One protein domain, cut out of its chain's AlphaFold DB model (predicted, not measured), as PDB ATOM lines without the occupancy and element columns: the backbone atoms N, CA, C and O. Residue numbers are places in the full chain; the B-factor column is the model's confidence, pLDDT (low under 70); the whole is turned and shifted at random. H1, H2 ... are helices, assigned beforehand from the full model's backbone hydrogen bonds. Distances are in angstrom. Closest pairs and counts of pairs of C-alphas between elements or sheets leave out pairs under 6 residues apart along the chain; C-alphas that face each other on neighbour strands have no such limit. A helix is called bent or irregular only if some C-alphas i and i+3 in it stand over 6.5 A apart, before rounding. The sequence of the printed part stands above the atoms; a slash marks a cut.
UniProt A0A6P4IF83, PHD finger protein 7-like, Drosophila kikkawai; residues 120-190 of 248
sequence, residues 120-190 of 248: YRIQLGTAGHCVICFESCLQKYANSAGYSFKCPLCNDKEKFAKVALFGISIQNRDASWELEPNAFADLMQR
ATOM      1  N   TYR A 120     177.786 148.915 157.109       65.69
ATOM      2  CA  TYR A 120     176.791 148.459 156.150       65.69
ATOM      3  C   TYR A 120     175.396 148.820 156.675       65.69
ATOM      4  O   TYR A 120     174.970 148.348 157.727       65.69
ATOM      5  N   ARG A 121     174.653 149.648 155.934       48.41
ATOM      6  CA  ARG A 121     173.245 149.931 156.242       48.41
ATOM      7  C   ARG A 121     172.379 148.742 155.830       48.41
ATOM      8  O   ARG A 121     171.908 148.688 154.697       48.41
ATOM      9  N   ILE A 122     172.141 147.805 156.743       52.69
ATOM     10  CA  ILE A 122     170.965 146.934 156.668       52.69
ATOM     11  C   ILE A 122     170.081 147.282 157.856       52.69
ATOM     12  O   ILE A 122     170.483 147.129 159.005       52.69
ATOM     13  N   GLN A 123     168.868 147.758 157.569       45.97
ATOM     14  CA  GLN A 123     167.779 147.719 158.537       45.97
ATOM     15  C   GLN A 123     167.471 146.243 158.799       45.97
ATOM     16  O   GLN A 123     166.701 145.618 158.072       45.97
ATOM     17  N   LEU A 124     168.134 145.662 159.798       49.66
ATOM     18  CA  LEU A 124     167.648 144.442 160.421       49.66
ATOM     19  C   LEU A 124     166.310 144.826 161.050       49.66
ATOM     20  O   LEU A 124     166.256 145.752 161.860       49.66
ATOM     21  N   GLY A 125     165.228 144.204 160.575       45.34
ATOM     22  CA  GLY A 125     163.878 144.476 161.054       45.34
ATOM     23  C   GLY A 125     163.856 144.499 162.579       45.34
ATOM     24  O   GLY A 125     164.463 143.652 163.232       45.34
ATOM     25  N   THR A 126     163.214 145.522 163.127       44.00
ATOM     26  CA  THR A 126     163.077 145.797 164.554       44.00
ATOM     27  C   THR A 126     162.475 144.602 165.296       44.00
ATOM     28  O   THR A 126     161.260 144.508 165.407       44.00
ATOM     29  N   ALA A 127     163.310 143.687 165.788       43.78
ATOM     30  CA  ALA A 127     162.975 142.720 166.834       43.78
ATOM     31  C   ALA A 127     164.237 141.958 167.280       43.78
ATOM     32  O   ALA A 127     164.637 140.979 166.656       43.78
ATOM     33  N   GLY A 128     164.868 142.428 168.356       46.78
ATOM     34  CA  GLY A 128     165.365 141.584 169.455       46.78
ATOM     35  C   GLY A 128     166.357 140.433 169.219       46.78
ATOM     36  O   GLY A 128     166.590 139.689 170.165       46.78
ATOM     37  N   HIS A 129     166.955 140.239 168.044       51.72
ATOM     38  CA  HIS A 129     167.873 139.112 167.834       51.72
ATOM     39  C   HIS A 129     169.326 139.447 168.214       51.72
ATOM     40  O   HIS A 129     169.884 140.462 167.799       51.72
ATOM     41  N   CYS A 130     169.954 138.564 168.998       49.94
ATOM     42  CA  CYS A 130     171.369 138.637 169.356       49.94
ATOM     43  C   CYS A 130     172.257 138.583 168.099       49.94
ATOM     44  O   CYS A 130     172.206 137.615 167.339       49.94
ATOM     45  N   VAL A 131     173.111 139.594 167.913       51.00
ATOM     46  CA  VAL A 131     174.039 139.721 166.769       51.00
ATOM     47  C   VAL A 131     175.004 138.524 166.670       51.00
ATOM     48  O   VAL A 131     175.332 138.092 165.570       51.00
ATOM     49  N   ILE A 132     175.384 137.924 167.808       49.59
ATOM     50  CA  ILE A 132     176.265 136.739 167.877       49.59
ATOM     51  C   ILE A 132     175.541 135.473 167.385       49.59
ATOM     52  O   ILE A 132     176.097 134.663 166.638       49.59
ATOM     53  N   CYS A 133     174.276 135.300 167.780       53.03
ATOM     54  CA  CYS A 133     173.451 134.189 167.304       53.03
ATOM     55  C   CYS A 133     173.149 134.343 165.812       53.03
ATOM     56  O   CYS A 133     173.085 133.351 165.096       53.03
ATOM     57  N   PHE A 134     173.013 135.579 165.332       71.56
ATOM     58  CA  PHE A 134     172.735 135.857 163.930       71.56
ATOM     59  C   PHE A 134     173.888 135.425 163.014       71.56
ATOM     60  O   PHE A 134     173.636 134.704 162.056       71.56
ATOM     61  N   GLU A 135     175.142 135.780 163.322       74.75
ATOM     62  CA  GLU A 135     176.289 135.412 162.473       74.75
ATOM     63  C   GLU A 135     176.533 133.896 162.449       74.75
ATOM     64  O   GLU A 135     176.612 133.297 161.379       74.75
ATOM     65  N   SER A 136     176.585 133.251 163.617       79.75
ATOM     66  CA  SER A 136     176.856 131.810 163.706       79.75
ATOM     67  C   SER A 136     175.731 130.950 163.118       79.75
ATOM     68  O   SER A 136     176.009 130.004 162.380       79.75
ATOM     69  N   CYS A 137     174.461 131.279 163.381       83.81
ATOM     70  CA  CYS A 137     173.329 130.574 162.774       83.81
ATOM     71  C   CYS A 137     173.257 130.806 161.263       83.81
ATOM     72  O   CYS A 137     173.027 129.852 160.521       83.81
ATOM     73  N   LEU A 138     173.489 132.036 160.785       86.94
ATOM     74  CA  LEU A 138     173.522 132.305 159.347       86.94
ATOM     75  C   LEU A 138     174.672 131.582 158.657       86.94
ATOM     76  O   LEU A 138     174.469 131.062 157.565       86.94
ATOM     77  N   GLN A 139     175.850 131.515 159.280       88.25
ATOM     78  CA  GLN A 139     176.986 130.792 158.721       88.25
ATOM     79  C   GLN A 139     176.698 129.290 158.629       88.25
ATOM     80  O   GLN A 139     176.988 128.676 157.604       88.25
ATOM     81  N   LYS A 140     176.063 128.701 159.652       88.69
ATOM     82  CA  LYS A 140     175.596 127.306 159.603       88.69
ATOM     83  C   LYS A 140     174.587 127.090 158.480       88.69
ATOM     84  O   LYS A 140     174.745 126.157 157.700       88.69
ATOM     85  N   TYR A 141     173.603 127.980 158.356       89.88
ATOM     86  CA  TYR A 141     172.617 127.907 157.281       89.88
ATOM     87  C   TYR A 141     173.271 128.026 155.894       89.88
ATOM     88  O   TYR A 141     172.966 127.241 154.998       89.88
ATOM     89  N   ALA A 142     174.221 128.948 155.718       90.12
ATOM     90  CA  ALA A 142     174.984 129.098 154.480       90.12
ATOM     91  C   ALA A 142     175.811 127.846 154.149       90.12
ATOM     92  O   ALA A 142     175.842 127.423 152.993       90.12
ATOM     93  N   ASN A 143     176.428 127.222 155.159       88.62
ATOM     94  CA  ASN A 143     177.189 125.984 154.998       88.62
ATOM     95  C   ASN A 143     176.301 124.799 154.595       88.62
ATOM     96  O   ASN A 143     176.731 123.986 153.773       88.62
ATOM     97  N   SER A 144     175.081 124.708 155.135       88.50
ATOM     98  CA  SER A 144     174.140 123.633 154.803       88.50
ATOM     99  C   SER A 144     173.434 123.841 153.467       88.50
ATOM    100  O   SER A 144     173.141 122.865 152.784       88.50
ATOM    101  N   ALA A 145     173.124 125.090 153.106       89.06
ATOM    102  CA  ALA A 145     172.235 125.392 151.989       89.06
ATOM    103  C   ALA A 145     172.932 125.486 150.634       89.06
ATOM    104  O   ALA A 145     172.271 125.269 149.621       89.06
ATOM    105  N   GLY A 146     174.220 125.839 150.592       87.19
ATOM    106  CA  GLY A 146     174.953 125.939 149.327       87.19
ATOM    107  C   GLY A 146     174.241 126.840 148.304       87.19
ATOM    108  O   GLY A 146     173.816 127.951 148.639       87.19
ATOM    109  N   TYR A 147     174.024 126.344 147.081       85.06
ATOM    110  CA  TYR A 147     173.271 127.045 146.021       85.06
ATOM    111  C   TYR A 147     171.814 127.396 146.378       85.06
ATOM    112  O   TYR A 147     171.212 128.302 145.784       85.06
ATOM    113  N   SER A 148     171.238 126.710 147.366       88.31
ATOM    114  CA  SER A 148     169.880 126.944 147.861       88.31
ATOM    115  C   SER A 148     169.798 128.037 148.934       88.31
ATOM    116  O   SER A 148     168.709 128.302 149.450       88.31
ATOM    117  N   PHE A 149     170.907 128.713 149.257       89.62
ATOM    118  CA  PHE A 149     170.939 129.795 150.240       89.62
ATOM    119  C   PHE A 149     170.091 131.001 149.806       89.62
ATOM    120  O   PHE A 149     170.348 131.642 148.785       89.62
ATOM    121  N   LYS A 150     169.053 131.312 150.589       88.50
ATOM    122  CA  LYS A 150     168.065 132.361 150.293       88.50
ATOM    123  C   LYS A 150     167.325 132.786 151.554       88.50
ATOM    124  O   LYS A 150     167.350 132.074 152.550       88.50
ATOM    125  N   CYS A 151     166.647 133.933 151.528       84.06
ATOM    126  CA  CYS A 151     165.868 134.365 152.686       84.06
ATOM    127  C   CYS A 151     164.729 133.361 152.980       84.06
ATOM    128  O   CYS A 151     163.871 133.186 152.112       84.06
ATOM    129  N   PRO A 152     164.638 132.767 154.187       80.38
ATOM    130  CA  PRO A 152     163.544 131.849 154.526       80.38
ATOM    131  C   PRO A 152     162.161 132.513 154.548       80.38
ATOM    132  O   PRO A 152     161.152 131.829 154.440       80.38
ATOM    133  N   LEU A 153     162.109 133.844 154.686       77.94
ATOM    134  CA  LEU A 153     160.855 134.595 154.795       77.94
ATOM    135  C   LEU A 153     160.307 135.055 153.442       77.94
ATOM    136  O   LEU A 153     159.102 135.019 153.226       77.94
ATOM    137  N   CYS A 154     161.172 135.521 152.538       82.00
ATOM    138  CA  CYS A 154     160.741 136.113 151.265       82.00
ATOM    139  C   CYS A 154     161.319 135.426 150.027       82.00
ATOM    140  O   CYS A 154     161.060 135.879 148.918       82.00
ATOM    141  N   ASN A 155     162.115 134.364 150.198       81.75
ATOM    142  CA  ASN A 155     162.746 133.603 149.115       81.75
ATOM    143  C   ASN A 155     163.661 134.442 148.187       81.75
ATOM    144  O   ASN A 155     164.112 133.953 147.153       81.75
ATOM    145  N   ASP A 156     163.967 135.690 148.562       83.75
ATOM    146  CA  ASP A 156     164.854 136.595 147.827       83.75
ATOM    147  C   ASP A 156     166.309 136.140 147.999       83.75
ATOM    148  O   ASP A 156     166.845 136.122 149.112       83.75
ATOM    149  N   LYS A 157     166.933 135.742 146.889       87.06
ATOM    150  CA  LYS A 157     168.330 135.299 146.840       87.06
ATOM    151  C   LYS A 157     169.298 136.475 146.795       87.06
ATOM    152  O   LYS A 157     170.291 136.481 147.518       87.06
ATOM    153  N   GLU A 158     169.016 137.478 145.972       85.75
ATOM    154  CA  GLU A 158     169.949 138.568 145.678       85.75
ATOM    155  C   GLU A 158     170.158 139.482 146.882       85.75
ATOM    156  O   GLU A 158     171.287 139.830 147.239       85.75
ATOM    157  N   LYS A 159     169.067 139.865 147.551       81.31
ATOM    158  CA  LYS A 159     169.144 140.701 148.747       81.31
ATOM    159  C   LYS A 159     169.774 139.936 149.900       81.31
ATOM    160  O   LYS A 159     170.555 140.522 150.647       81.31
ATOM    161  N   PHE A 160     169.455 138.650 150.033       84.94
ATOM    162  CA  PHE A 160     169.971 137.822 151.117       84.94
ATOM    163  C   PHE A 160     171.452 137.493 150.938       84.94
ATOM    164  O   PHE A 160     172.192 137.550 151.910       84.94
ATOM    165  N   ALA A 161     171.935 137.298 149.707       84.75
ATOM    166  CA  ALA A 161     173.355 137.083 149.415       84.75
ATOM    167  C   ALA A 161     174.265 138.232 149.894       84.75
ATOM    168  O   ALA A 161     175.458 138.026 150.123       84.75
ATOM    169  N   LYS A 162     173.717 139.436 150.133       84.44
ATOM    170  CA  LYS A 162     174.469 140.571 150.697       84.44
ATOM    171  C   LYS A 162     175.040 140.289 152.084       84.44
ATOM    172  O   LYS A 162     175.984 140.977 152.461       84.44
ATOM    173  N   VAL A 163     174.550 139.279 152.812       84.44
ATOM    174  CA  VAL A 163     175.159 138.820 154.076       84.44
ATOM    175  C   VAL A 163     176.629 138.405 153.911       84.44
ATOM    176  O   VAL A 163     177.395 138.496 154.867       84.44
ATOM    177  N   ALA A 164     177.077 138.076 152.693       85.50
ATOM    178  CA  ALA A 164     178.488 137.823 152.396       85.50
ATOM    179  C   ALA A 164     179.404 139.043 152.594       85.50
ATOM    180  O   ALA A 164     180.609 138.893 152.801       85.50
ATOM    181  N   LEU A 165     178.849 140.259 152.585       83.31
ATOM    182  CA  LEU A 165     179.584 141.480 152.929       83.31
ATOM    183  C   LEU A 165     179.857 141.603 154.434       83.31
ATOM    184  O   LEU A 165     180.696 142.412 154.818       83.31
ATOM    185  N   PHE A 166     179.173 140.811 155.261       80.88
ATOM    186  CA  PHE A 166     179.184 140.896 156.721       80.88
ATOM    187  C   PHE A 166     180.007 139.797 157.389       80.88
ATOM    188  O   PHE A 166     180.023 139.737 158.609       80.88
ATOM    189  N   GLY A 167     180.676 138.936 156.619       85.38
ATOM    190  CA  GLY A 167     181.410 137.793 157.169       85.38
ATOM    191  C   GLY A 167     180.820 136.432 156.825       85.38
ATOM    192  O   GLY A 167     181.487 135.431 157.060       85.38
ATOM    193  N   ILE A 168     179.622 136.365 156.225       87.38
ATOM    194  CA  ILE A 168     178.989 135.078 155.917       87.38
ATOM    195  C   ILE A 168     179.576 134.462 154.644       87.38
ATOM    196  O   ILE A 168     179.366 134.927 153.527       87.38
ATOM    197  N   SER A 169     180.302 133.370 154.813       89.19
ATOM    198  CA  SER A 169     180.866 132.561 153.744       89.19
ATOM    199  C   SER A 169     179.788 131.642 153.150       89.19
ATOM    200  O   SER A 169     179.323 130.722 153.817       89.19
ATOM    201  N   ILE A 170     179.413 131.849 151.888       86.50
ATOM    202  CA  ILE A 170     178.471 130.974 151.169       86.50
ATOM    203  C   ILE A 170     179.271 129.897 150.423       86.50
ATOM    204  O   ILE A 170     180.294 130.194 149.795       86.50
ATOM    205  N   GLN A 171     178.852 128.635 150.533       81.00
ATOM    206  CA  GLN A 171     179.537 127.505 149.902       81.00
ATOM    207  C   GLN A 171     179.086 127.342 148.445       81.00
ATOM    208  O   GLN A 171     177.900 127.461 148.145       81.00
ATOM    209  N   ASN A 172     180.027 127.048 147.547       81.12
ATOM    210  CA  ASN A 172     179.759 126.787 146.129       81.12
ATOM    211  C   ASN A 172     179.562 125.280 145.903       81.12
ATOM    212  O   ASN A 172     180.404 124.628 145.289       81.12
ATOM    213  N   ARG A 173     178.510 124.728 146.508       82.62
ATOM    214  CA  ARG A 173     178.161 123.302 146.472       82.62
ATOM    215  C   ARG A 173     176.648 123.123 146.565       82.62
ATOM    216  O   ARG A 173     175.947 124.058 146.962       82.62
ATOM    217  N   ASP A 174     176.181 121.926 146.239       85.31
ATOM    218  CA  ASP A 174     174.794 121.521 146.462       85.31
ATOM    219  C   ASP A 174     174.447 121.552 147.947       85.31
ATOM    220  O   ASP A 174     175.322 121.555 148.825       85.31
ATOM    221  N   ALA A 175     173.156 121.632 148.243       87.12
ATOM    222  CA  ALA A 175     172.751 121.648 149.631       87.12
ATOM    223  C   ALA A 175     173.085 120.303 150.290       87.12
ATOM    224  O   ALA A 175     172.962 119.245 149.683       87.12
ATOM    225  N   SER A 176     173.477 120.333 151.562       87.44
ATOM    226  CA  SER A 176     173.809 119.113 152.320       87.44
ATOM    227  C   SER A 176     172.696 118.056 152.277       87.44
ATOM    228  O   SER A 176     172.992 116.872 152.153       87.44
ATOM    229  N   TRP A 177     171.431 118.483 152.274       84.31
ATOM    230  CA  TRP A 177     170.262 117.603 152.168       84.31
ATOM    231  C   TRP A 177     170.033 117.014 150.765       84.31
ATOM    232  O   TRP A 177     169.227 116.106 150.620       84.31
ATOM    233  N   GLU A 178     170.711 117.499 149.721       81.75
ATOM    234  CA  GLU A 178     170.668 116.895 148.377       81.75
ATOM    235  C   GLU A 178     171.669 115.739 148.230       81.75
ATOM    236  O   GLU A 178     171.540 114.920 147.324       81.75
ATOM    237  N   LEU A 179     172.652 115.657 149.132       79.12
ATOM    238  CA  LEU A 179     173.700 114.635 149.127       79.12
ATOM    239  C   LEU A 179     173.359 113.425 150.007       79.12
ATOM    240  O   LEU A 179     174.066 112.417 149.968       79.12
ATOM    241  N   GLU A 180     172.296 113.512 150.809       81.81
ATOM    242  CA  GLU A 180     171.852 112.409 151.652       81.81
ATOM    243  C   GLU A 180     171.257 111.279 150.783       81.81
ATOM    244  O   GLU A 180     170.314 111.504 150.014       81.81
ATOM    245  N   PRO A 181     171.782 110.039 150.866       79.81
ATOM    246  CA  PRO A 181     171.235 108.919 150.112       79.81
ATOM    247  C   PRO A 181     169.761 108.723 150.456       79.81
ATOM    248  O   PRO A 181     169.405 108.621 151.627       79.81
ATOM    249  N   ASN A 182     168.906 108.635 149.437       78.69
ATOM    250  CA  ASN A 182     167.457 108.496 149.595       78.69
ATOM    251  C   ASN A 182     166.754 109.666 150.319       78.69
ATOM    252  O   ASN A 182     165.607 109.492 150.719       78.69
ATOM    253  N   ALA A 183     167.360 110.862 150.419       73.62
ATOM    254  CA  ALA A 183     166.761 112.043 151.071       73.62
ATOM    255  C   ALA A 183     165.337 112.383 150.598       73.62
ATOM    256  O   ALA A 183     164.537 112.964 151.328       73.62
ATOM    257  N   PHE A 184     165.025 112.015 149.356       73.88
ATOM    258  CA  PHE A 184     163.749 112.281 148.701       73.88
ATOM    259  C   PHE A 184     163.014 111.005 148.281       73.88
ATOM    260  O   PHE A 184     162.074 111.085 147.492       73.88
ATOM    261  N   ALA A 185     163.428 109.829 148.767       77.69
ATOM    262  CA  ALA A 185     162.777 108.569 148.405       77.69
ATOM    263  C   ALA A 185     161.285 108.587 148.771       77.69
ATOM    264  O   ALA A 185     160.454 108.169 147.968       77.69
ATOM    265  N   ASP A 186     160.946 109.180 149.914       74.88
ATOM    266  CA  ASP A 186     159.562 109.326 150.367       74.88
ATOM    267  C   ASP A 186     158.759 110.297 149.483       74.88
ATOM    268  O   ASP A 186     157.562 110.106 149.295       74.88
ATOM    269  N   LEU A 187     159.403 111.292 148.854       70.94
ATOM    270  CA  LEU A 187     158.736 112.195 147.900       70.94
ATOM    271  C   LEU A 187     158.360 111.494 146.586       70.94
ATOM    272  O   LEU A 187     157.489 111.973 145.860       70.94
ATOM    273  N   MET A 188     159.017 110.374 146.269       70.19
ATOM    274  CA  MET A 188     158.695 109.544 145.104       70.19
ATOM    275  C   MET A 188     157.599 108.519 145.414       70.19
ATOM    276  O   MET A 188     157.027 107.938 144.491       70.19
ATOM    277  N   GLN A 189     157.281 108.308 146.693       73.19
ATOM    278  CA  GLN A 189     156.209 107.421 147.118       73.19
ATOM    279  C   GLN A 189     154.896 108.193 147.141       73.19
ATOM    280  O   GLN A 189     154.615 108.999 148.026       73.19
ATOM    281  N   ARG A 190     154.056 107.931 146.144       74.62
ATOM    282  CA  ARG A 190     152.660 108.347 146.212       74.62
ATOM    283  C   ARG A 190     151.905 107.354 147.075       74.62
ATOM    284  O   ARG A 190     152.112 106.151 146.961       74.62
TER     285      ARG A 190
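What this domain is: This is residues 120 to 190 of the 248 residues of the protein "PHD finger protein 7-like" of Drosophila kikkawai (UniProt A0A6P4IF83). A kinked helix, H1, and a shorter helix, H2, stand near each other with a looping link between them, and the stretch after H2 runs back past H1 and then away from this small body as a long arm. Residues 179 to 190 stick out at the end of that arm, with the four-residue H3 near its tip, while residues 123 to 134, of which 131 to 134 belong to H1, stand free at the other end of the printed part. The printed part has 71 residues with three named helices, in the order H1, H2, H3, and no named strand. The class is all helix, though under half of the residues, 32 of 71, are in named elements. The whole is loose, with a radius of gyration of the C-alphas of 14.6 A, and elongated, spanning 46 by 24 by 22 A.

How they stand to each other: Residues 123 to 134 stand free, of which 131 to 134 belong to H1, the helix of residues 131 to 148. H1 has a kink of 53 degrees near residue 142, and it is irregular, with the C-alphas of Ser 144 and Tyr 147 9.5 A apart. A short link of eight residues joins H1 to H2, residues 157 to 166. H1 and H2 are near each other, with 10 pairs of C-alphas within 10 A, and their closest C-alphas are 8.5 A apart. A long link of 18 residues, 167 to 184, joins H2 to H3, residues 185 to 188. H3 is apart from H1 and from H2. In H1, 12 of 14 O i to N i+4 pairs are within hydrogen-bond range; in H2 it is 1 of 6, beside 6 of 7 O i to N i+3 pairs, and H3 is too short for an O i to N i+4 pair.

Where its parts are: H1 begins at C-alpha 131, at (174.039, 139.721, 166.769), and measures 23.2 A from first to last C-alpha. H2 measures 15.7 A and is neither bent nor irregular, but only just: C-alphas 160 and 163 are 6.1 A apart. It ends at C-alpha 166, at (179.184, 140.896, 156.721). H3 measures 5.3 A and ends at C-alpha 188, at (158.695, 109.544, 145.104).

The domain as a whole: The two C-alphas farthest apart are those of Tyr 120 and Arg 190, at 47.9 A. Without the stretches that stand free, a body of 47 residues remains, spanning 34 by 21 by 17 A. The printed part has no cut. The mean pLDDT of the printed part is 76.3, and residues 120 to 133 are under 70.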